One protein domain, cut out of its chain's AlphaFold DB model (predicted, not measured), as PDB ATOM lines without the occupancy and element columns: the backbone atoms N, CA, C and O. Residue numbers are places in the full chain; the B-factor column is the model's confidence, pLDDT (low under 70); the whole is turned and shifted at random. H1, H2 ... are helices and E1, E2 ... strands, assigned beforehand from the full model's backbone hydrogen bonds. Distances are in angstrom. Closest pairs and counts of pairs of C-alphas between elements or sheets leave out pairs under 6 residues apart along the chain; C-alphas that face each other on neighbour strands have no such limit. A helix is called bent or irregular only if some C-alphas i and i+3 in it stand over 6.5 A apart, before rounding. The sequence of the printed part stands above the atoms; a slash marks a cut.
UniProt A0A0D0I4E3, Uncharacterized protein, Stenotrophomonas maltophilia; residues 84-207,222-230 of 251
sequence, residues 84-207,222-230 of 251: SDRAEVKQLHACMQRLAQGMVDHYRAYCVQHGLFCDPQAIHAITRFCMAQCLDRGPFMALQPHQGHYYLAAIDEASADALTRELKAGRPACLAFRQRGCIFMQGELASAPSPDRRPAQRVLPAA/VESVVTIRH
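AT A GLANCE: This is residues 84 to 207 and 222 to 230 of the 251 residues of an uncharacterized protein of Stenotrophomonas maltophilia (UniProt A0A0D0I4E3). A twisted four-stranded sheet is covered on both faces by helices, H1 and H2 on one, H3 and H4 on the other: three layers. Residues 84 to 91, of which 86 to 91 belong to H1, stick out from the body. The printed part has 133 residues with four named helices and four named strands, in the order H1 H2 E1 E2 H3 H4 E3 E4; the sheet runs E3 E2 E1 E4, antiparallel, and the class is mixed. The whole is compact, radius of gyration of the C-alphas 15.0 A, spanning 49 by 37 by 30 A.

IN THESE COORDINATES: Find C-alpha 86 at (-43.371, -12.445, -25.244); from there H1 runs 39.7 A to residue 113. Read on to H2, residues 120 to 133, 19.9 A; E1, 138 to 144, 19.4 A; and E2, 149 to 155, 18.7 A. Next come H3, 157 to 168, only just irregular, with C-alphas 158 and 161 7.0 A apart; H4, 173 to 179; E3, 183 to 188; and E4, 226 to 229, which ends with C-alpha 229 at (-33.619, 13.110, -14.837).

HOW THE PARTS SIT: Look across the hairpin E1 and E2 for N 140 and O 153, 2.8 A; E3 and E2 have N 185 and O 152, 2.8 A; E1 and E4 have N 141 and O 228, 3.0 A. H1, over E1 and E4 at a height over the sheet of 11.4 A, touches H2 with residues 96 to 104 alone, a helical hairpin; their closest C-alphas, Ala 100 and Thr 127, are 5.1 A apart. On the opposite face, H3 is over E1 and E4 and H4 over E2; they touch, closest at C-alphas 167 and 173, 6.4 A. Every O i to N i+4 pair is within hydrogen-bond range in H1, H2 and H4, 6 of 8 in H3.

THE WHOLE: The C-alphas of Ser 84 and Val 222 are farthest apart, 50.4 A. Residues 208 to 221 are not printed; C-alphas 207 and 222 are 28.8 A apart across the cut. Residues 189 to 207 hold no named element. pLDDT is under 70 in 32 residues, among them 190 to 207 and 222 to 230.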
ATOM      1  N   SER A  84     -39.268 -16.949 -25.850       82.88
ATOM      2  CA  SER A  84     -40.652 -17.393 -25.631       82.88
ATOM      3  C   SER A  84     -41.474 -16.428 -24.779       82.88
ATOM      4  O   SER A  84     -42.699 -16.402 -24.911       82.88
ATOM      5  N   ASP A  85     -40.826 -15.604 -23.954       83.25
ATOM      6  CA  ASP A  85     -41.473 -14.817 -22.904       83.25
ATOM      7  C   ASP A  85     -41.949 -13.477 -23.478       83.25
ATOM      8  O   ASP A  85     -41.474 -12.386 -23.158       83.25
ATOM      9  N   ARG A  86     -42.898 -13.570 -24.419       81.44
ATOM     10  CA  ARG A  86     -43.371 -12.445 -25.244       81.44
ATOM     11  C   ARG A  86     -43.825 -11.241 -24.429       81.44
ATOM     12  O   ARG A  86     -43.563 -10.106 -24.826       81.44
ATOM     13  N   ALA A  87     -44.513 -11.479 -23.314       77.56
ATOM     14  CA  ALA A  87     -45.024 -10.420 -22.452       77.56
ATOM     15  C   ALA A  87     -43.881  -9.614 -21.818       77.56
ATOM     16  O   ALA A  87     -43.877  -8.385 -21.912       77.56
ATOM     17  N   GLU A  88     -42.878 -10.299 -21.268       76.06
ATOM     18  CA  GLU A  88     -41.720  -9.678 -20.621       76.06
ATOM     19  C   GLU A  88     -40.850  -8.926 -21.628       76.06
ATOM     20  O   GLU A  88     -40.514  -7.759 -21.417       76.06
ATOM     21  N   VAL A  89     -40.569  -9.539 -22.783       77.94
ATOM     22  CA  VAL A  89     -39.819  -8.902 -23.878       77.94
ATOM     23  C   VAL A  89     -40.530  -7.638 -24.364       77.94
ATOM     24  O   VAL A  89     -39.901  -6.591 -24.554       77.94
ATOM     25  N   LYS A  90     -41.857  -7.701 -24.535       82.00
ATOM     26  CA  LYS A  90     -42.675  -6.547 -24.926       82.00
ATOM     27  C   LYS A  90     -42.644  -5.452 -23.864       82.00
ATOM     28  O   LYS A  90     -42.478  -4.283 -24.217       82.00
ATOM     29  N   GLN A  91     -42.783  -5.810 -22.588       77.62
ATOM     30  CA  GLN A  91     -42.768  -4.865 -21.474       77.62
ATOM     31  C   GLN A  91     -41.407  -4.177 -21.333       77.62
ATOM     32  O   GLN A  91     -41.357  -2.947 -21.252       77.62
ATOM     33  N   LEU A  92     -40.312  -4.940 -21.370       76.62
ATOM     34  CA  LEU A  92     -38.951  -4.416 -21.276       76.62
ATOM     35  C   LEU A  92     -38.643  -3.471 -22.440       76.62
ATOM     36  O   LEU A  92     -38.215  -2.338 -22.214       76.62
ATOM     37  N   HIS A  93     -38.938  -3.895 -23.673       81.19
ATOM     38  CA  HIS A  93     -38.774  -3.043 -24.848       81.19
ATOM     39  C   HIS A  93     -39.587  -1.749 -24.717       81.19
ATOM     40  O   HIS A  93     -39.056  -0.660 -24.922       81.19
ATOM     41  N   ALA A  94     -40.860  -1.839 -24.318       75.38
ATOM     42  CA  ALA A  94     -41.712  -0.667 -24.133       75.38
ATOM     43  C   ALA A  94     -41.216   0.262 -23.012       75.38
ATOM     44  O   ALA A  94     -41.392   1.476 -23.103       75.38
ATOM     45  N   CYS A  95     -40.625  -0.270 -21.942       75.88
ATOM     46  CA  CYS A  95     -40.039   0.533 -20.867       75.88
ATOM     47  C   CYS A  95     -38.780   1.269 -21.326       75.88
ATOM     48  O   CYS A  95     -38.690   2.482 -21.135       75.88
ATOM     49  N   MET A  96     -37.852   0.572 -21.977       76.75
ATOM     50  CA  MET A  96     -36.628   1.191 -22.488       76.75
ATOM     51  C   MET A  96     -36.924   2.216 -23.584       76.75
ATOM     52  O   MET A  96     -36.350   3.305 -23.587       76.75
ATOM     53  N   GLN A  97     -37.878   1.916 -24.468       81.31
ATOM     54  CA  GLN A  97     -38.317   2.846 -25.503       81.31
ATOM     55  C   GLN A  97     -38.983   4.088 -24.906       81.31
ATOM     56  O   GLN A  97     -38.679   5.190 -25.348       81.31
ATOM     57  N   ARG A  98     -39.829   3.946 -23.873       77.19
ATOM     58  CA  ARG A  98     -40.414   5.099 -23.165       77.19
ATOM     59  C   ARG A  98     -39.357   5.962 -22.480       77.19
ATOM     60  O   ARG A  98     -39.448   7.180 -22.561       77.19
ATOM     61  N   LEU A  99     -38.353   5.352 -21.851       76.75
ATOM     62  CA  LEU A  99     -37.254   6.083 -21.214       76.75
ATOM     63  C   LEU A  99     -36.428   6.866 -22.246       76.75
ATOM     64  O   LEU A  99     -36.164   8.050 -22.050       76.75
ATOM     65  N   ALA A 100     -36.060   6.228 -23.359       78.56
ATOM     66  CA  ALA A 100     -35.339   6.891 -24.442       78.56
ATOM     67  C   ALA A 100     -36.175   8.014 -25.076       78.56
ATOM     68  O   ALA A 100     -35.670   9.119 -25.266       78.56
ATOM     69  N   GLN A 101     -37.461   7.755 -25.339       80.00
ATOM     70  CA  GLN A 101     -38.379   8.743 -25.899       80.00
ATOM     71  C   GLN A 101     -38.542   9.941 -24.964       80.00
ATOM     72  O   GLN A 101     -38.424  11.072 -25.418       80.00
ATOM     73  N   GLY A 102     -38.694   9.703 -23.658       74.69
ATOM     74  CA  GLY A 102     -38.734  10.766 -22.658       74.69
ATOM     75  C   GLY A 102     -37.498  11.660 -22.733       74.69
ATOM     76  O   GLY A 102     -37.631  12.878 -22.787       74.69
ATOM     77  N   MET A 103     -36.293  11.090 -22.818       78.19
ATOM     78  CA  MET A 103     -35.064  11.886 -22.959       78.19
ATOM     79  C   MET A 103     -35.010  12.680 -24.269       78.19
ATOM     80  O   MET A 103     -34.594  13.839 -24.269       78.19
ATOM     81  N   VAL A 104     -35.444  12.075 -25.377       83.69
ATOM     82  CA  VAL A 104     -35.515  12.737 -26.687       83.69
ATOM     83  C   VAL A 104     -36.515  13.891 -26.672       83.69
ATOM     84  O   VAL A 104     -36.217  14.952 -27.216       83.69
ATOM     85  N   ASP A 105     -37.671  13.718 -26.039       80.44
ATOM     86  CA  ASP A 105     -38.704  14.751 -25.964       80.44
ATOM     87  C   ASP A 105     -38.226  15.954 -25.146       80.44
ATOM     88  O   ASP A 105     -38.417  17.090 -25.574       80.44
ATOM     89  N   HIS A 106     -37.511  15.728 -24.039       78.31
ATOM     90  CA  HIS A 106     -36.903  16.823 -23.279       78.31
ATOM     91  C   HIS A 106     -35.800  17.538 -24.072       78.31
ATOM     92  O   HIS A 106     -35.731  18.765 -24.052       78.31
ATOM     93  N   TYR A 107     -34.958  16.794 -24.799       80.00
ATOM     94  CA  TYR A 107     -33.945  17.387 -25.676       80.00
ATOM     95  C   TYR A 107     -34.586  18.248 -26.774       80.00
ATOM     96  O   TYR A 107     -34.176  19.385 -26.991       80.00
ATOM     97  N   ARG A 108     -35.645  17.747 -27.422       83.25
ATOM     98  CA  ARG A 108     -36.404  18.495 -28.434       83.25
ATOM     99  C   ARG A 108     -37.053  19.743 -27.852       83.25
ATOM    100  O   ARG A 108     -36.933  20.807 -28.449       83.25
ATOM    101  N   ALA A 109     -37.707  19.623 -26.698       79.88
ATOM    102  CA  ALA A 109     -38.323  20.755 -26.014       79.88
ATOM    103  C   ALA A 109     -37.286  21.843 -25.705       79.88
ATOM    104  O   ALA A 109     -37.528  23.015 -25.983       79.88
ATOM    105  N   TYR A 110     -36.102  21.447 -25.228       79.06
ATOM    106  CA  TYR A 110     -34.999  22.368 -24.985       79.06
ATOM    107  C   TYR A 110     -34.512  23.054 -26.266       79.06
ATOM    108  O   TYR A 110     -34.366  24.275 -26.302       79.06
ATOM    109  N   CYS A 111     -34.293  22.293 -27.341       80.50
ATOM    110  CA  CYS A 111     -33.887  22.867 -28.617       80.50
ATOM    111  C   CYS A 111     -34.920  23.867 -29.153       80.50
ATOM    112  O   CYS A 111     -34.537  24.943 -29.599       80.50
ATOM    113  N   VAL A 112     -36.217  23.556 -29.059       82.19
ATOM    114  CA  VAL A 112     -37.297  24.475 -29.453       82.19
ATOM    115  C   VAL A 112     -37.282  25.739 -28.591       82.19
ATOM    116  O   VAL A 112     -37.334  26.841 -29.131       82.19
ATOM    117  N   GLN A 113     -37.159  25.596 -27.269       78.19
ATOM    118  CA  GLN A 113     -37.155  26.717 -26.326       78.19
ATOM    119  C   GLN A 113     -35.992  27.694 -26.563       78.19
ATOM    120  O   GLN A 113     -36.155  28.896 -26.374       78.19
ATOM    121  N   HIS A 114     -34.833  27.187 -26.983       75.31
ATOM    122  CA  HIS A 114     -33.621  27.983 -27.191       75.31
ATOM    123  C   HIS A 114     -33.304  28.268 -28.670       75.31
ATOM    124  O   HIS A 114     -32.228  28.783 -28.968       75.31
ATOM    125  N   GLY A 115     -34.211  27.942 -29.600       74.06
ATOM    126  CA  GLY A 115     -34.016  28.184 -31.036       74.06
ATOM    127  C   GLY A 115     -32.856  27.394 -31.661       74.06
ATOM    128  O   GLY A 115     -32.236  27.861 -32.612       74.06
ATOM    129  N   LEU A 116     -32.534  26.216 -31.118       79.12
ATOM    130  CA  LEU A 116     -31.455  25.339 -31.581       79.12
ATOM    131  C   LEU A 116     -31.964  24.301 -32.590       79.12
ATOM    132  O   LEU A 116     -33.124  23.878 -32.554       79.12
ATOM    133  N   PHE A 117     -31.072  23.810 -33.452       80.19
ATOM    134  CA  PHE A 117     -31.403  22.752 -34.402       80.19
ATOM    135  C   PHE A 117     -31.431  21.375 -33.715       80.19
ATOM    136  O   PHE A 117     -30.432  20.907 -33.161       80.19
ATOM    137  N   CYS A 118     -32.578  20.695 -33.793       79.00
ATOM    138  CA  CYS A 118     -32.747  19.318 -33.324       79.00
ATOM    139  C   CYS A 118     -32.095  18.324 -34.295       79.00
ATOM    140  O   CYS A 118     -32.781  17.739 -35.133       79.00
ATOM    141  N   ASP A 119     -30.787  18.107 -34.174       76.88
ATOM    142  CA  ASP A 119     -30.068  17.158 -35.029       76.88
ATOM    143  C   ASP A 119     -30.611  15.710 -34.888       76.88
ATOM    144  O   ASP A 119     -30.575  15.140 -33.787       76.88
ATOM    145  N   PRO A 120     -31.085  15.074 -35.983       78.50
ATOM    146  CA  PRO A 120     -31.492  13.669 -35.984       78.50
ATOM    147  C   PRO A 120     -30.397  12.707 -35.502       78.50
ATOM    148  O   PRO A 120     -30.712  11.691 -34.873       78.50
ATOM    149  N   GLN A 121     -29.119  13.019 -35.744       77.31
ATOM    150  CA  GLN A 121     -28.006  12.194 -35.270       77.31
ATOM    151  C   GLN A 121     -27.874  12.246 -33.746       77.31
ATOM    152  O   GLN A 121     -27.683  11.206 -33.112       77.31
ATOM    153  N   ALA A 122     -28.055  13.424 -33.137       77.31
ATOM    154  CA  ALA A 122     -28.074  13.569 -31.684       77.31
ATOM    155  C   ALA A 122     -29.227  12.765 -31.059       77.31
ATOM    156  O   ALA A 122     -29.023  12.055 -30.076       77.31
ATOM    157  N   ILE A 123     -30.415  12.786 -31.674       83.12
ATOM    158  CA  ILE A 123     -31.572  11.986 -31.235       83.12
ATOM    159  C   ILE A 123     -31.255  10.484 -31.278       83.12
ATOM    160  O   ILE A 123     -31.529   9.758 -30.315       83.12
ATOM    161  N   HIS A 124     -30.654  10.010 -32.372       79.69
ATOM    162  CA  HIS A 124     -30.260   8.608 -32.498       79.69
ATOM    163  C   HIS A 124     -29.205   8.224 -31.450       79.69
ATOM    164  O   HIS A 124     -29.319   7.179 -30.807       79.69
ATOM    165  N   ALA A 125     -28.223   9.096 -31.216       77.62
ATOM    166  CA  ALA A 125     -27.178   8.901 -30.219       77.62
ATOM    167  C   ALA A 125     -27.730   8.822 -28.786       77.62
ATOM    168  O   ALA A 125     -27.396   7.883 -28.061       77.62
ATOM    169  N   ILE A 126     -28.618   9.748 -28.404       80.25
ATOM    170  CA  ILE A 126     -29.319   9.743 -27.109       80.25
ATOM    171  C   ILE A 126     -30.081   8.425 -26.938       80.25
ATOM    172  O   ILE A 126     -29.929   7.744 -25.924       80.25
ATOM    173  N   THR A 127     -30.842   8.021 -27.959       83.38
ATOM    174  CA  THR A 127     -31.623   6.775 -27.939       83.38
ATOM    175  C   THR A 127     -30.720   5.558 -27.739       83.38
ATOM    176  O   THR A 127     -30.960   4.744 -26.844       83.38
ATOM    177  N   ARG A 128     -29.647   5.447 -28.532       82.94
ATOM    178  CA  ARG A 128     -28.683   4.339 -28.462       82.94
ATOM    179  C   ARG A 128     -27.985   4.293 -27.102       82.94
ATOM    180  O   ARG A 128     -27.822   3.210 -26.544       82.94
ATOM    181  N   PHE A 129     -27.613   5.444 -26.543       83.12
ATOM    182  CA  PHE A 129     -26.998   5.525 -25.219       83.12
ATOM    183  C   PHE A 129     -27.955   5.071 -24.112       83.12
ATOM    184  O   PHE A 129     -27.569   4.260 -23.266       83.12
ATOM    185  N   CYS A 130     -29.209   5.534 -24.136       79.62
ATOM    186  CA  CYS A 130     -30.232   5.104 -23.185       79.62
ATOM    187  C   CYS A 130     -30.438   3.585 -23.231       79.62
ATOM    188  O   CYS A 130     -30.389   2.931 -22.189       79.62
ATOM    189  N   MET A 131     -30.584   3.016 -24.430       79.50
ATOM    190  CA  MET A 131     -30.745   1.571 -24.619       79.50
ATOM    191  C   MET A 131     -29.523   0.768 -24.149       79.50
ATOM    192  O   MET A 131     -29.672  -0.304 -23.565       79.50
ATOM    193  N   ALA A 132     -28.314   1.292 -24.365       76.62
ATOM    194  CA  ALA A 132     -27.073   0.595 -24.042       76.62
ATOM    195  C   ALA A 132     -26.680   0.670 -22.560       76.62
ATOM    196  O   ALA A 132     -26.101  -0.283 -22.039       76.62
ATOM    197  N   GLN A 133     -26.914   1.808 -21.896       80.12
ATOM    198  CA  GLN A 133     -26.289   2.120 -20.602       80.12
ATOM    199  C   GLN A 133     -27.278   2.358 -19.455       80.12
ATOM    200  O   GLN A 133     -26.865   2.272 -18.299       80.12
ATOM    201  N   CYS A 134     -28.557   2.627 -19.739       72.88
ATOM    202  CA  CYS A 134     -29.535   3.067 -18.733       72.88
ATOM    203  C   CYS A 134     -30.492   1.957 -18.264       72.88
ATOM    204  O   CYS A 134     -31.643   2.221 -17.928       72.88
ATOM    205  N   LEU A 135     -30.030   0.703 -18.263       73.44
ATOM    206  CA  LEU A 135     -30.817  -0.425 -17.760       73.44
ATOM    207  C   LEU A 135     -30.885  -0.428 -16.224       73.44
ATOM    208  O   LEU A 135     -31.963  -0.441 -15.642       73.44
ATOM    209  N   ASP A 136     -29.727  -0.333 -15.570       69.62
ATOM    210  CA  ASP A 136     -29.620  -0.348 -14.101       69.62
ATOM    211  C   ASP A 136     -29.455   1.057 -13.499       69.62
ATOM    212  O   ASP A 136     -29.436   1.229 -12.276       69.62
ATOM    213  N   ARG A 137     -29.316   2.073 -14.357       72.56
ATOM    214  CA  ARG A 137     -29.019   3.472 -14.022       72.56
ATOM    215  C   ARG A 137     -29.954   4.407 -14.778       72.56
ATOM    216  O   ARG A 137     -30.364   4.098 -15.891       72.56
ATOM    217  N   GLY A 138     -30.292   5.546 -14.182       74.38
ATOM    218  CA  GLY A 138     -31.135   6.550 -14.828       74.38
ATOM    219  C   GLY A 138     -30.330   7.410 -15.808       74.38
ATOM    220  O   GLY A 138     -29.174   7.732 -15.513       74.38
ATOM    221  N   PRO A 139     -30.902   7.805 -16.959       79.19
ATOM    222  CA  PRO A 139     -30.301   8.822 -17.804       79.19
ATOM    223  C   PRO A 139     -30.349  10.178 -17.092       79.19
ATOM    224  O   PRO A 139     -31.353  10.553 -16.475       79.19
ATOM    225  N   PHE A 140     -29.254  10.916 -17.214       80.38
ATOM    226  CA  PHE A 140     -29.118  12.280 -16.736       80.38
ATOM    227  C   PHE A 140     -28.479  13.122 -17.828       80.38
ATOM    228  O   PHE A 140     -27.357  12.839 -18.251       80.38
ATOM    229  N   MET A 141     -29.189  14.145 -18.291       81.25
ATOM    230  CA  MET A 141     -28.681  15.054 -19.313       81.25
ATOM    231  C   MET A 141     -28.359  16.409 -18.699       81.25
ATOM    232  O   MET A 141     -29.203  16.985 -18.017       81.25
ATOM    233  N   ALA A 142     -27.151  16.895 -18.968       81.94
ATOM    234  CA  ALA A 142     -26.697  18.239 -18.656       81.94
ATOM    235  C   ALA A 142     -26.487  19.002 -19.966       81.94
ATOM    236  O   ALA A 142     -25.621  18.651 -20.773       81.94
ATOM    237  N   LEU A 143     -27.288  20.037 -20.178       79.44
ATOM    238  CA  LEU A 143     -27.218  20.899 -21.356       79.44
ATOM    239  C   LEU A 143     -26.394  22.134 -21.003       79.44
ATOM    240  O   LEU A 143     -26.753  22.818 -20.053       79.44
ATOM    241  N   GLN A 144     -25.303  22.396 -21.731       75.75
ATOM    242  CA  GLN A 144     -24.398  23.528 -21.490       75.75
ATOM    243  C   GLN A 144     -24.334  24.426 -22.741       75.75
ATOM    244  O   GLN A 144     -23.391  24.324 -23.532       75.75
ATOM    245  N   PRO A 145     -25.326  25.318 -22.947       67.44
ATOM    246  CA  PRO A 145     -25.497  26.069 -24.192       67.44
ATOM    247  C   PRO A 145     -24.316  26.990 -24.504       67.44
ATOM    248  O   PRO A 145     -23.899  27.070 -25.654       67.44
ATOM    249  N   HIS A 146     -23.706  27.619 -23.494       65.56
ATOM    250  CA  HIS A 146     -22.536  28.487 -23.691       65.56
ATOM    251  C   HIS A 146     -21.297  27.743 -24.197       65.56
ATOM    252  O   HIS A 146     -20.428  28.350 -24.812       65.56
ATOM    253  N   GLN A 147     -21.212  26.437 -23.943       65.62
ATOM    254  CA  GLN A 147     -20.131  25.593 -24.448       65.62
ATOM    255  C   GLN A 147     -20.507  24.908 -25.767       65.62
ATOM    256  O   GLN A 147     -19.679  24.206 -26.334       65.62
ATOM    257  N   GLY A 148     -21.747  25.065 -26.245       72.19
ATOM    258  CA  GLY A 148     -22.232  24.378 -27.441       72.19
ATOM    259  C   GLY A 148     -22.274  22.854 -27.290       72.19
ATOM    260  O   GLY A 148     -22.214  22.139 -28.289       72.19
ATOM    261  N   HIS A 149     -22.364  22.336 -26.063       81.25
ATOM    262  CA  HIS A 149     -22.318  20.901 -25.791       81.25
ATOM    263  C   HIS A 149     -23.471  20.438 -24.903       81.25
ATOM    264  O   HIS A 149     -23.960  21.162 -24.032       81.25
ATOM    265  N   TYR A 150     -23.861  19.183 -25.092       82.00
ATOM    266  CA  TYR A 150     -24.677  18.441 -24.145       82.00
ATOM    267  C   TYR A 150     -23.911  17.214 -23.665       82.00
ATOM    268  O   TYR A 150     -23.120  16.614 -24.398       82.00
ATOM    269  N   TYR A 151     -24.172  16.825 -22.426       84.31
ATOM    270  CA  TYR A 151     -23.623  15.619 -21.835       84.31
ATOM    271  C   TYR A 151     -24.769  14.737 -21.364       84.31
ATOM    272  O   TYR A 151     -25.689  15.215 -20.704       84.31
ATOM    273  N   LEU A 152     -24.712  13.451 -21.690       84.75
ATOM    274  CA  LEU A 152     -25.683  12.455 -21.252       84.75
ATOM    275  C   LEU A 152     -24.946  11.358 -20.492       84.75
ATOM    276  O   LEU A 152     -24.064  10.709 -21.047       84.75
ATOM    277  N   ALA A 153     -25.305  11.161 -19.230       83.75
ATOM    278  CA  ALA A 153     -24.687  10.196 -18.335       83.75
ATOM    279  C   ALA A 153     -25.699   9.161 -17.845       83.75
ATOM    280  O   ALA A 153     -26.882   9.454 -17.685       83.75
ATOM    281  N   ALA A 154     -25.215   7.950 -17.573       83.06
ATOM    282  CA  ALA A 154     -25.958   6.930 -16.846       83.06
ATOM    283  C   ALA A 154     -25.542   6.984 -15.370       83.06
ATOM    284  O   ALA A 154     -24.413   6.607 -15.026       83.06
ATOM    285  N   ILE A 155     -26.438   7.462 -14.507       80.31
ATOM    286  CA  ILE A 155     -26.147   7.723 -13.092       80.31
ATOM    287  C   ILE A 155     -27.064   6.935 -12.158       80.31
ATOM    288  O   ILE A 155     -28.190   6.572 -12.503       80.31
ATOM    289  N   ASP A 156     -26.583   6.702 -10.942       80.00
ATOM    290  CA  ASP A 156     -27.410   6.160  -9.871       80.00
ATOM    291  C   ASP A 156     -28.341   7.250  -9.323       80.00
ATOM    292  O   ASP A 156     -27.963   8.419  -9.223       80.00
ATOM    293  N   GLU A 157     -29.560   6.871  -8.932       72.75
ATOM    294  CA  GLU A 157     -30.590   7.823  -8.492       72.75
ATOM    295  C   GLU A 157     -30.138   8.661  -7.285       72.75
ATOM    296  O   GLU A 157     -30.334   9.873  -7.268       72.75
ATOM    297  N   ALA A 158     -29.437   8.040  -6.333       77.62
ATOM    298  CA  ALA A 158     -28.890   8.713  -5.155       77.62
ATOM    299  C   ALA A 158     -27.840   9.791  -5.495       77.62
ATOM    300  O   ALA A 158     -27.602  10.700  -4.701       77.62
ATOM    301  N   SER A 159     -27.208   9.711  -6.672       78.88
ATOM    302  CA  SER A 159     -26.218  10.697  -7.120       78.88
ATOM    303  C   SER A 159     -26.837  11.887  -7.852       78.88
ATOM    304  O   SER A 159     -26.137  12.878  -8.063       78.88
ATOM    305  N   ALA A 160     -28.118  11.817  -8.233       76.62
ATOM    306  CA  ALA A 160     -28.757  12.833  -9.064       76.62
ATOM    307  C   ALA A 160     -28.789  14.205  -8.380       76.62
ATOM    308  O   ALA A 160     -28.319  15.180  -8.955       76.62
ATOM    309  N   ASP A 161     -29.259  14.281  -7.134       79.25
ATOM    310  CA  ASP A 161     -29.439  15.566  -6.443       79.25
ATOM    311  C   ASP A 161     -28.096  16.232  -6.103       79.25
ATOM    312  O   ASP A 161     -27.963  17.458  -6.097       79.25
ATOM    313  N   ALA A 162     -27.066  15.425  -5.835       82.94
ATOM    314  CA  ALA A 162     -25.709  15.920  -5.637       82.94
ATOM    315  C   ALA A 162     -25.117  16.463  -6.948       82.94
ATOM    316  O   ALA A 162     -24.570  17.565  -6.953       82.94
ATOM    317  N   LEU A 163     -25.296  15.744  -8.062       81.00
ATOM    318  CA  LEU A 163     -24.877  16.199  -9.388       81.00
ATOM    319  C   LEU A 163     -25.580  17.497  -9.785       81.00
ATOM    320  O   LEU A 163     -24.908  18.449 -10.164       81.00
ATOM    321  N   THR A 164     -26.899  17.586  -9.625       79.75
ATOM    322  CA  THR A 164     -27.652  18.811  -9.925       79.75
ATOM    323  C   THR A 164     -27.101  20.011  -9.155       79.75
ATOM    324  O   THR A 164     -26.912  21.077  -9.740       79.75
ATOM    325  N   ARG A 165     -26.795  19.851  -7.859       79.62
ATOM    326  CA  ARG A 165     -26.204  20.926  -7.045       79.62
ATOM    327  C   ARG A 165     -24.817  21.337  -7.532       79.62
ATOM    328  O   ARG A 165     -24.552  22.529  -7.628       79.62
ATOM    329  N   GLU A 166     -23.954  20.379  -7.868       80.25
ATOM    330  CA  GLU A 166     -22.616  20.671  -8.398       80.25
ATOM    331  C   GLU A 166     -22.679  21.423  -9.730       80.25
ATOM    332  O   GLU A 166     -21.964  22.407  -9.920       80.25
ATOM    333  N   LEU A 167     -23.551  20.995 -10.644       80.62
ATOM    334  CA  LEU A 167     -23.685  21.647 -11.943       80.62
ATOM    335  C   LEU A 167     -24.291  23.049 -11.814       80.62
ATOM    336  O   LEU A 167     -23.787  23.982 -12.437       80.62
ATOM    337  N   LYS A 168     -25.302  23.224 -10.950       74.75
ATOM    338  CA  LYS A 168     -25.850  24.550 -10.610       74.75
ATOM    339  C   LYS A 168     -24.793  25.455  -9.970       74.75
ATOM    340  O   LYS A 168     -24.792  26.649 -10.227       74.75
ATOM    341  N   ALA A 169     -23.847  24.908  -9.206       76.56
ATOM    342  CA  ALA A 169     -22.715  25.659  -8.656       76.56
ATOM    343  C   ALA A 169     -21.642  26.036  -9.705       76.56
ATOM    344  O   ALA A 169     -20.585  26.555  -9.342       76.56
ATOM    345  N   GLY A 170     -21.883  25.771 -10.992       69.88
ATOM    346  CA  GLY A 170     -20.957  26.084 -12.077       69.88
ATOM    347  C   GLY A 170     -19.901  25.002 -12.302       69.88
ATOM    348  O   GLY A 170     -18.865  25.245 -12.916       69.88
ATOM    349  N   ARG A 171     -20.098  23.776 -11.819       78.00
ATOM    350  CA  ARG A 171     -19.147  22.710 -12.136       78.00
ATOM    351  C   ARG A 171     -19.353  22.202 -13.572       78.00
ATOM    352  O   ARG A 171     -20.485  21.895 -13.940       78.00
ATOM    353  N   PRO A 172     -18.292  22.033 -14.385       79.12
ATOM    354  CA  PRO A 172     -18.417  21.413 -15.704       79.12
ATOM    355  C   PRO A 172     -18.921  19.964 -15.619       79.12
ATOM    356  O   PRO A 172     -18.378  19.161 -14.854       79.12
ATOM    357  N   ALA A 173     -19.904  19.605 -16.454       79.81
ATOM    358  CA  ALA A 173     -20.538  18.285 -16.423       79.81
ATOM    359  C   ALA A 173     -19.559  17.134 -16.685       79.81
ATOM    360  O   ALA A 173     -19.571  16.135 -15.967       79.81
ATOM    361  N   CYS A 174     -18.639  17.313 -17.635       79.75
ATOM    362  CA  CYS A 174     -17.580  16.343 -17.920       79.75
ATOM    363  C   CYS A 174     -16.753  15.994 -16.668       79.75
ATOM    364  O   CYS A 174     -16.501  14.821 -16.392       79.75
ATOM    365  N   LEU A 175     -16.371  17.000 -15.869       82.06
ATOM    366  CA  LEU A 175     -15.592  16.785 -14.647       82.06
ATOM    367  C   LEU A 175     -16.424  16.096 -13.563       82.06
ATOM    368  O   LEU A 175     -15.946  15.144 -12.948       82.06
ATOM    369  N   ALA A 176     -17.666  16.541 -13.360       84.00
ATOM    370  CA  ALA A 176     -18.566  15.954 -12.370       84.00
ATOM    371  C   ALA A 176     -18.849  14.466 -12.663       84.00
ATOM    372  O   ALA A 176     -18.799  13.628 -11.760       84.00
ATOM    373  N   PHE A 177     -19.069  14.113 -13.934       83.81
ATOM    374  CA  PHE A 177     -19.310  12.731 -14.353       83.81
ATOM    375  C   PHE A 177     -18.059  11.858 -14.256       83.81
ATOM    376  O   PHE A 177     -18.142  10.739 -13.747       83.81
ATOM    377  N   ARG A 178     -16.887  12.363 -14.671       82.50
ATOM    378  CA  ARG A 178     -15.620  11.617 -14.563       82.50
ATOM    379  C   ARG A 178     -15.254  11.305 -13.117       82.50
ATOM    380  O   ARG A 178     -14.910  10.167 -12.820       82.50
ATOM    381  N   GLN A 179     -15.359  12.280 -12.213       83.62
ATOM    382  CA  GLN A 179     -14.998  12.072 -10.804       83.62
ATOM    383  C   GLN A 179     -15.874  11.034 -10.105       83.62
ATOM    384  O   GLN A 179     -15.412  10.347  -9.199       83.62
ATOM    385  N   ARG A 180     -17.125  10.895 -10.546       81.06
ATOM    386  CA  ARG A 180     -18.066   9.893 -10.037       81.06
ATOM    387  C   ARG A 180     -17.982   8.552 -10.771       81.06
ATOM    388  O   ARG A 180     -18.763   7.654 -10.475       81.06
ATOM    389  N   GLY A 181     -17.071   8.408 -11.739       81.81
ATOM    390  CA  GLY A 181     -16.942   7.193 -12.546       81.81
ATOM    391  C   GLY A 181     -18.189   6.890 -13.380       81.81
ATOM    392  O   GLY A 181     -18.491   5.726 -13.656       81.81
ATOM    393  N   CYS A 182     -18.960   7.916 -13.753       80.81
ATOM    394  CA  CYS A 182     -20.141   7.737 -14.585       80.81
ATOM    395  C   CYS A 182     -19.730   7.390 -16.020       80.81
ATOM    396  O   CYS A 182     -18.766   7.930 -16.558       80.81
ATOM    397  N   ILE A 183     -20.511   6.526 -16.667       82.75
ATOM    398  CA  ILE A 183     -20.440   6.356 -18.118       82.75
ATOM    399  C   ILE A 183     -21.240   7.504 -18.721       82.75
ATOM    400  O   ILE A 183     -22.401   7.692 -18.352       82.75
ATOM    401  N   PHE A 184     -20.636   8.268 -19.628       85.56
ATOM    402  CA  PHE A 184     -21.302   9.388 -20.280       85.56
ATOM    403  C   PHE A 184     -20.868   9.541 -21.737       85.56
ATOM    404  O   PHE A 184     -19.809   9.070 -22.151       85.56
ATOM    405  N   MET A 185     -21.709  10.210 -22.513       86.88
ATOM    406  CA  MET A 185     -21.396  10.691 -23.850       86.88
ATOM    407  C   MET A 185     -21.457  12.215 -23.873       86.88
ATOM    408  O   MET A 185     -22.243  12.830 -23.149       86.88
ATOM    409  N   GLN A 186     -20.631  12.806 -24.726       84.94
ATOM    410  CA  GLN A 186     -20.700  14.213 -25.089       84.94
ATOM    411  C   GLN A 186     -21.239  14.320 -26.515       84.94
ATOM    412  O   GLN A 186     -20.873  13.519 -27.380       84.94
ATOM    413  N   GLY A 187     -22.090  15.309 -26.756       79.88
ATOM    414  CA  GLY A 187     -22.504  15.703 -28.094       79.88
ATOM    415  C   GLY A 187     -22.530  17.218 -28.243       79.88
ATOM    416  O   GLY A 187     -22.411  17.966 -27.272       79.88
ATOM    417  N   GLU A 188     -22.648  17.675 -29.482       80.00
ATOM    418  CA  GLU A 188     -22.680  19.095 -29.820       80.00
ATOM    419  C   GLU A 188     -24.127  19.583 -29.922       80.00
ATOM    420  O   GLU A 188     -24.986  18.908 -30.489       80.00
ATOM    421  N   LEU A 189     -24.392  20.767 -29.375       74.50
ATOM    422  CA  LEU A 189     -25.627  21.507 -29.597       74.50
ATOM    423  C   LEU A 189     -25.469  22.250 -30.925       74.50
ATOM    424  O   LEU A 189     -24.616  23.123 -31.073       74.50
ATOM    425  N   ALA A 190     -26.236  21.843 -31.932       68.62
ATOM    426  CA  ALA A 190     -26.147  22.428 -33.259       68.62
ATOM    427  C   ALA A 190     -26.935  23.742 -33.334       68.62
ATOM    428  O   ALA A 190     -28.142  23.765 -33.098       68.62
ATOM    429  N   SER A 191     -26.261  24.819 -33.736       58.81
ATOM    430  CA  SER A 191     -26.909  26.099 -34.051       58.81
ATOM    431  C   SER A 191     -27.476  26.135 -35.479       58.81
ATOM    432  O   SER A 191     -28.352  26.941 -35.761       58.81
ATOM    433  N   ALA A 192     -26.998  25.265 -36.381       50.69
ATOM    434  CA  ALA A 192     -27.462  25.163 -37.766       50.69
ATOM    435  C   ALA A 192     -27.220  23.755 -38.356       50.69
ATOM    436  O   ALA A 192     -26.291  23.064 -37.917       50.69
ATOM    437  N   PRO A 193     -28.011  23.325 -39.360       49.81
ATOM    438  CA  PRO A 193     -27.722  22.122 -40.133       49.81
ATOM    439  C   PRO A 193     -26.444  22.335 -40.954       49.81
ATOM    440  O   PRO A 193     -26.389  23.209 -41.815       49.81
ATOM    441  N   SER A 194     -25.404  21.544 -40.686       47.62
ATOM    442  CA  SER A 194     -24.171  21.545 -41.478       47.62
ATOM    443  C   SER A 194     -24.065  20.225 -42.249       47.62
ATOM    444  O   SER A 194     -24.047  19.170 -41.611       47.62
ATOM    445  N   PRO A 195     -23.999  20.253 -43.593       48.94
ATOM    446  CA  PRO A 195     -23.935  19.044 -44.417       48.94
ATOM    447  C   PRO A 195     -22.600  18.286 -44.300       48.94
ATOM    448  O   PRO A 195     -22.529  17.138 -44.723       48.94
ATOM    449  N   ASP A 196     -21.571  18.892 -43.697       45.00
ATOM    450  CA  ASP A 196     -20.203  18.353 -43.630       45.00
ATOM    451  C   ASP A 196     -19.782  17.885 -42.223       45.00
ATOM    452  O   ASP A 196     -18.617  17.565 -41.964       45.00
ATOM    453  N   ARG A 197     -20.723  17.839 -41.269       43.41
ATOM    454  CA  ARG A 197     -20.406  17.495 -39.879       43.41
ATOM    455  C   ARG A 197     -20.145  15.991 -39.750       43.41
ATOM    456  O   ARG A 197     -21.056  15.191 -39.551       43.41
ATOM    457  N   ARG A 198     -18.875  15.591 -39.841       43.91
ATOM    458  CA  ARG A 198     -18.436  14.274 -39.352       43.91
ATOM    459  C   ARG A 198     -18.649  14.226 -37.834       43.91
ATOM    460  O   ARG A 198     -18.332  15.204 -37.156       43.91
ATOM    461  N   PRO A 199     -19.163  13.119 -37.278       40.56
ATOM    462  CA  PRO A 199     -19.511  13.062 -35.868       40.56
ATOM    463  C   PRO A 199     -18.243  13.134 -35.014       40.56
ATOM    464  O   PRO A 199     -17.471  12.177 -34.949       40.56
ATOM    465  N   ALA A 200     -18.048  14.234 -34.288       42.91
ATOM    466  CA  ALA A 200     -17.124  14.287 -33.156       42.91
ATOM    467  C   ALA A 200     -17.765  13.607 -31.929       42.91
ATOM    468  O   ALA A 200     -17.853  14.167 -30.840       42.91
ATOM    469  N   GLN A 201     -18.278  12.387 -32.107       47.31
ATOM    470  CA  GLN A 201     -18.920  11.632 -31.040       47.31
ATOM    471  C   GLN A 201     -17.852  10.831 -30.293       47.31
ATOM    472  O   GLN A 201     -17.445   9.754 -30.725       47.31
ATOM    473  N   ARG A 202     -17.382  11.357 -29.159       50.31
ATOM    474  CA  ARG A 202     -16.509  10.610 -28.246       50.31
ATOM    475  C   ARG A 202     -17.348  10.027 -27.116       50.31
ATOM    476  O   ARG A 202     -17.762  10.737 -26.199       50.31
ATOM    477  N   VAL A 203     -17.594   8.720 -27.173       48.66
ATOM    478  CA  VAL A 203     -17.969   7.959 -25.975       48.66
ATOM    479  C   VAL A 203     -16.699   7.854 -25.147       48.66
ATOM    480  O   VAL A 203     -15.803   7.090 -25.488       48.66
ATOM    481  N   LEU A 204     -16.584   8.687 -24.117       47.59
ATOM    482  CA  LEU A 204     -15.399   8.719 -23.271       47.59
ATOM    483  C   LEU A 204     -15.497   7.566 -22.264       47.59
ATOM    484  O   LEU A 204     -16.400   7.583 -21.418       47.59
ATOM    485  N   PRO A 205     -14.614   6.552 -22.324       40.31
ATOM    486  CA  PRO A 205     -14.533   5.577 -21.252       40.31
ATOM    487  C   PRO A 205     -14.107   6.298 -19.968       40.31
ATOM    488  O   PRO A 205     -13.319   7.243 -19.998       40.31
ATOM    489  N   ALA A 206     -14.587   5.828 -18.816       45.50
ATOM    490  CA  ALA A 206     -14.246   6.410 -17.513       45.50
ATOM    491  C   ALA A 206     -12.731   6.368 -17.184       45.50
ATOM    492  O   ALA A 206     -12.318   6.928 -16.174       45.50
ATOM    493  N   ALA A 207     -11.907   5.718 -18.015       35.53
ATOM    494  CA  ALA A 207     -10.517   5.376 -17.728       35.53
ATOM    495  C   ALA A 207      -9.464   5.961 -18.694       35.53
ATOM    496  O   ALA A 207      -8.306   5.560 -18.612       35.53
ATOM    497  N   VAL A 222     -25.014  30.050 -13.144       36.00
ATOM    498  CA  VAL A 222     -26.007  29.086 -12.618       36.00
ATOM    499  C   VAL A 222     -27.191  28.811 -13.570       36.00
ATOM    500  O   VAL A 222     -27.833  27.768 -13.477       36.00
ATOM    501  N   GLU A 223     -27.451  29.707 -14.526       34.91
ATOM    502  CA  GLU A 223     -28.537  29.624 -15.521       34.91
ATOM    503  C   GLU A 223     -28.271  28.633 -16.671       34.91
ATOM    504  O   GLU A 223     -29.144  28.369 -17.494       34.91
ATOM    505  N   SER A 224     -27.066  28.061 -16.741       41.28
ATOM    506  CA  SER A 224     -26.562  27.361 -17.929       41.28
ATOM    507  C   SER A 224     -26.624  25.834 -17.875       41.28
ATOM    508  O   SER A 224     -26.016  25.183 -18.719       41.28
ATOM    509  N   VAL A 225     -27.330  25.247 -16.900       45.34
ATOM    510  CA  VAL A 225     -27.467  23.788 -16.785       45.34
ATOM    511  C   VAL A 225     -28.927  23.392 -16.630       45.34
ATOM    512  O   VAL A 225     -29.488  23.418 -15.534       45.34
ATOM    513  N   VAL A 226     -29.523  22.918 -17.723       51.91
ATOM    514  CA  VAL A 226     -30.791  22.186 -17.658       51.91
ATOM    515  C   VAL A 226     -30.481  20.726 -17.370       51.91
ATOM    516  O   VAL A 226     -29.740  20.075 -18.110       51.91
ATOM    517  N   THR A 227     -31.024  20.245 -16.254       54.34
ATOM    518  CA  THR A 227     -30.880  18.869 -15.792       54.34
ATOM    519  C   THR A 227     -32.152  18.096 -16.101       54.34
ATOM    520  O   THR A 227     -33.215  18.433 -15.585       54.34
ATOM    521  N   ILE A 228     -32.047  17.039 -16.904       55.38
ATOM    522  CA  ILE A 228     -33.169  16.131 -17.180       55.38
ATOM    523  C   ILE A 228     -32.866  14.794 -16.512       55.38
ATOM    524  O   ILE A 228     -31.864  14.157 -16.845       55.38
ATOM    525  N   ARG A 229     -33.727  14.374 -15.579       53.12
ATOM    526  CA  ARG A 229     -33.619  13.110 -14.837       53.12
ATOM    527  C   ARG A 229     -34.762  12.183 -15.219       53.12
ATOM    528  O   ARG A 229     -35.922  12.570 -15.113       53.12
ATOM    529  N   HIS A 230     -34.446  10.924 -15.514       47.50
ATOM    530  CA  HIS A 230     -35.456   9.868 -15.556       47.50
ATOM    531  C   HIS A 230     -35.190   8.822 -14.467       47.50
ATOM    532  O   HIS A 230     -34.078   8.305 -14.343       47.50
TER     533      HIS A 230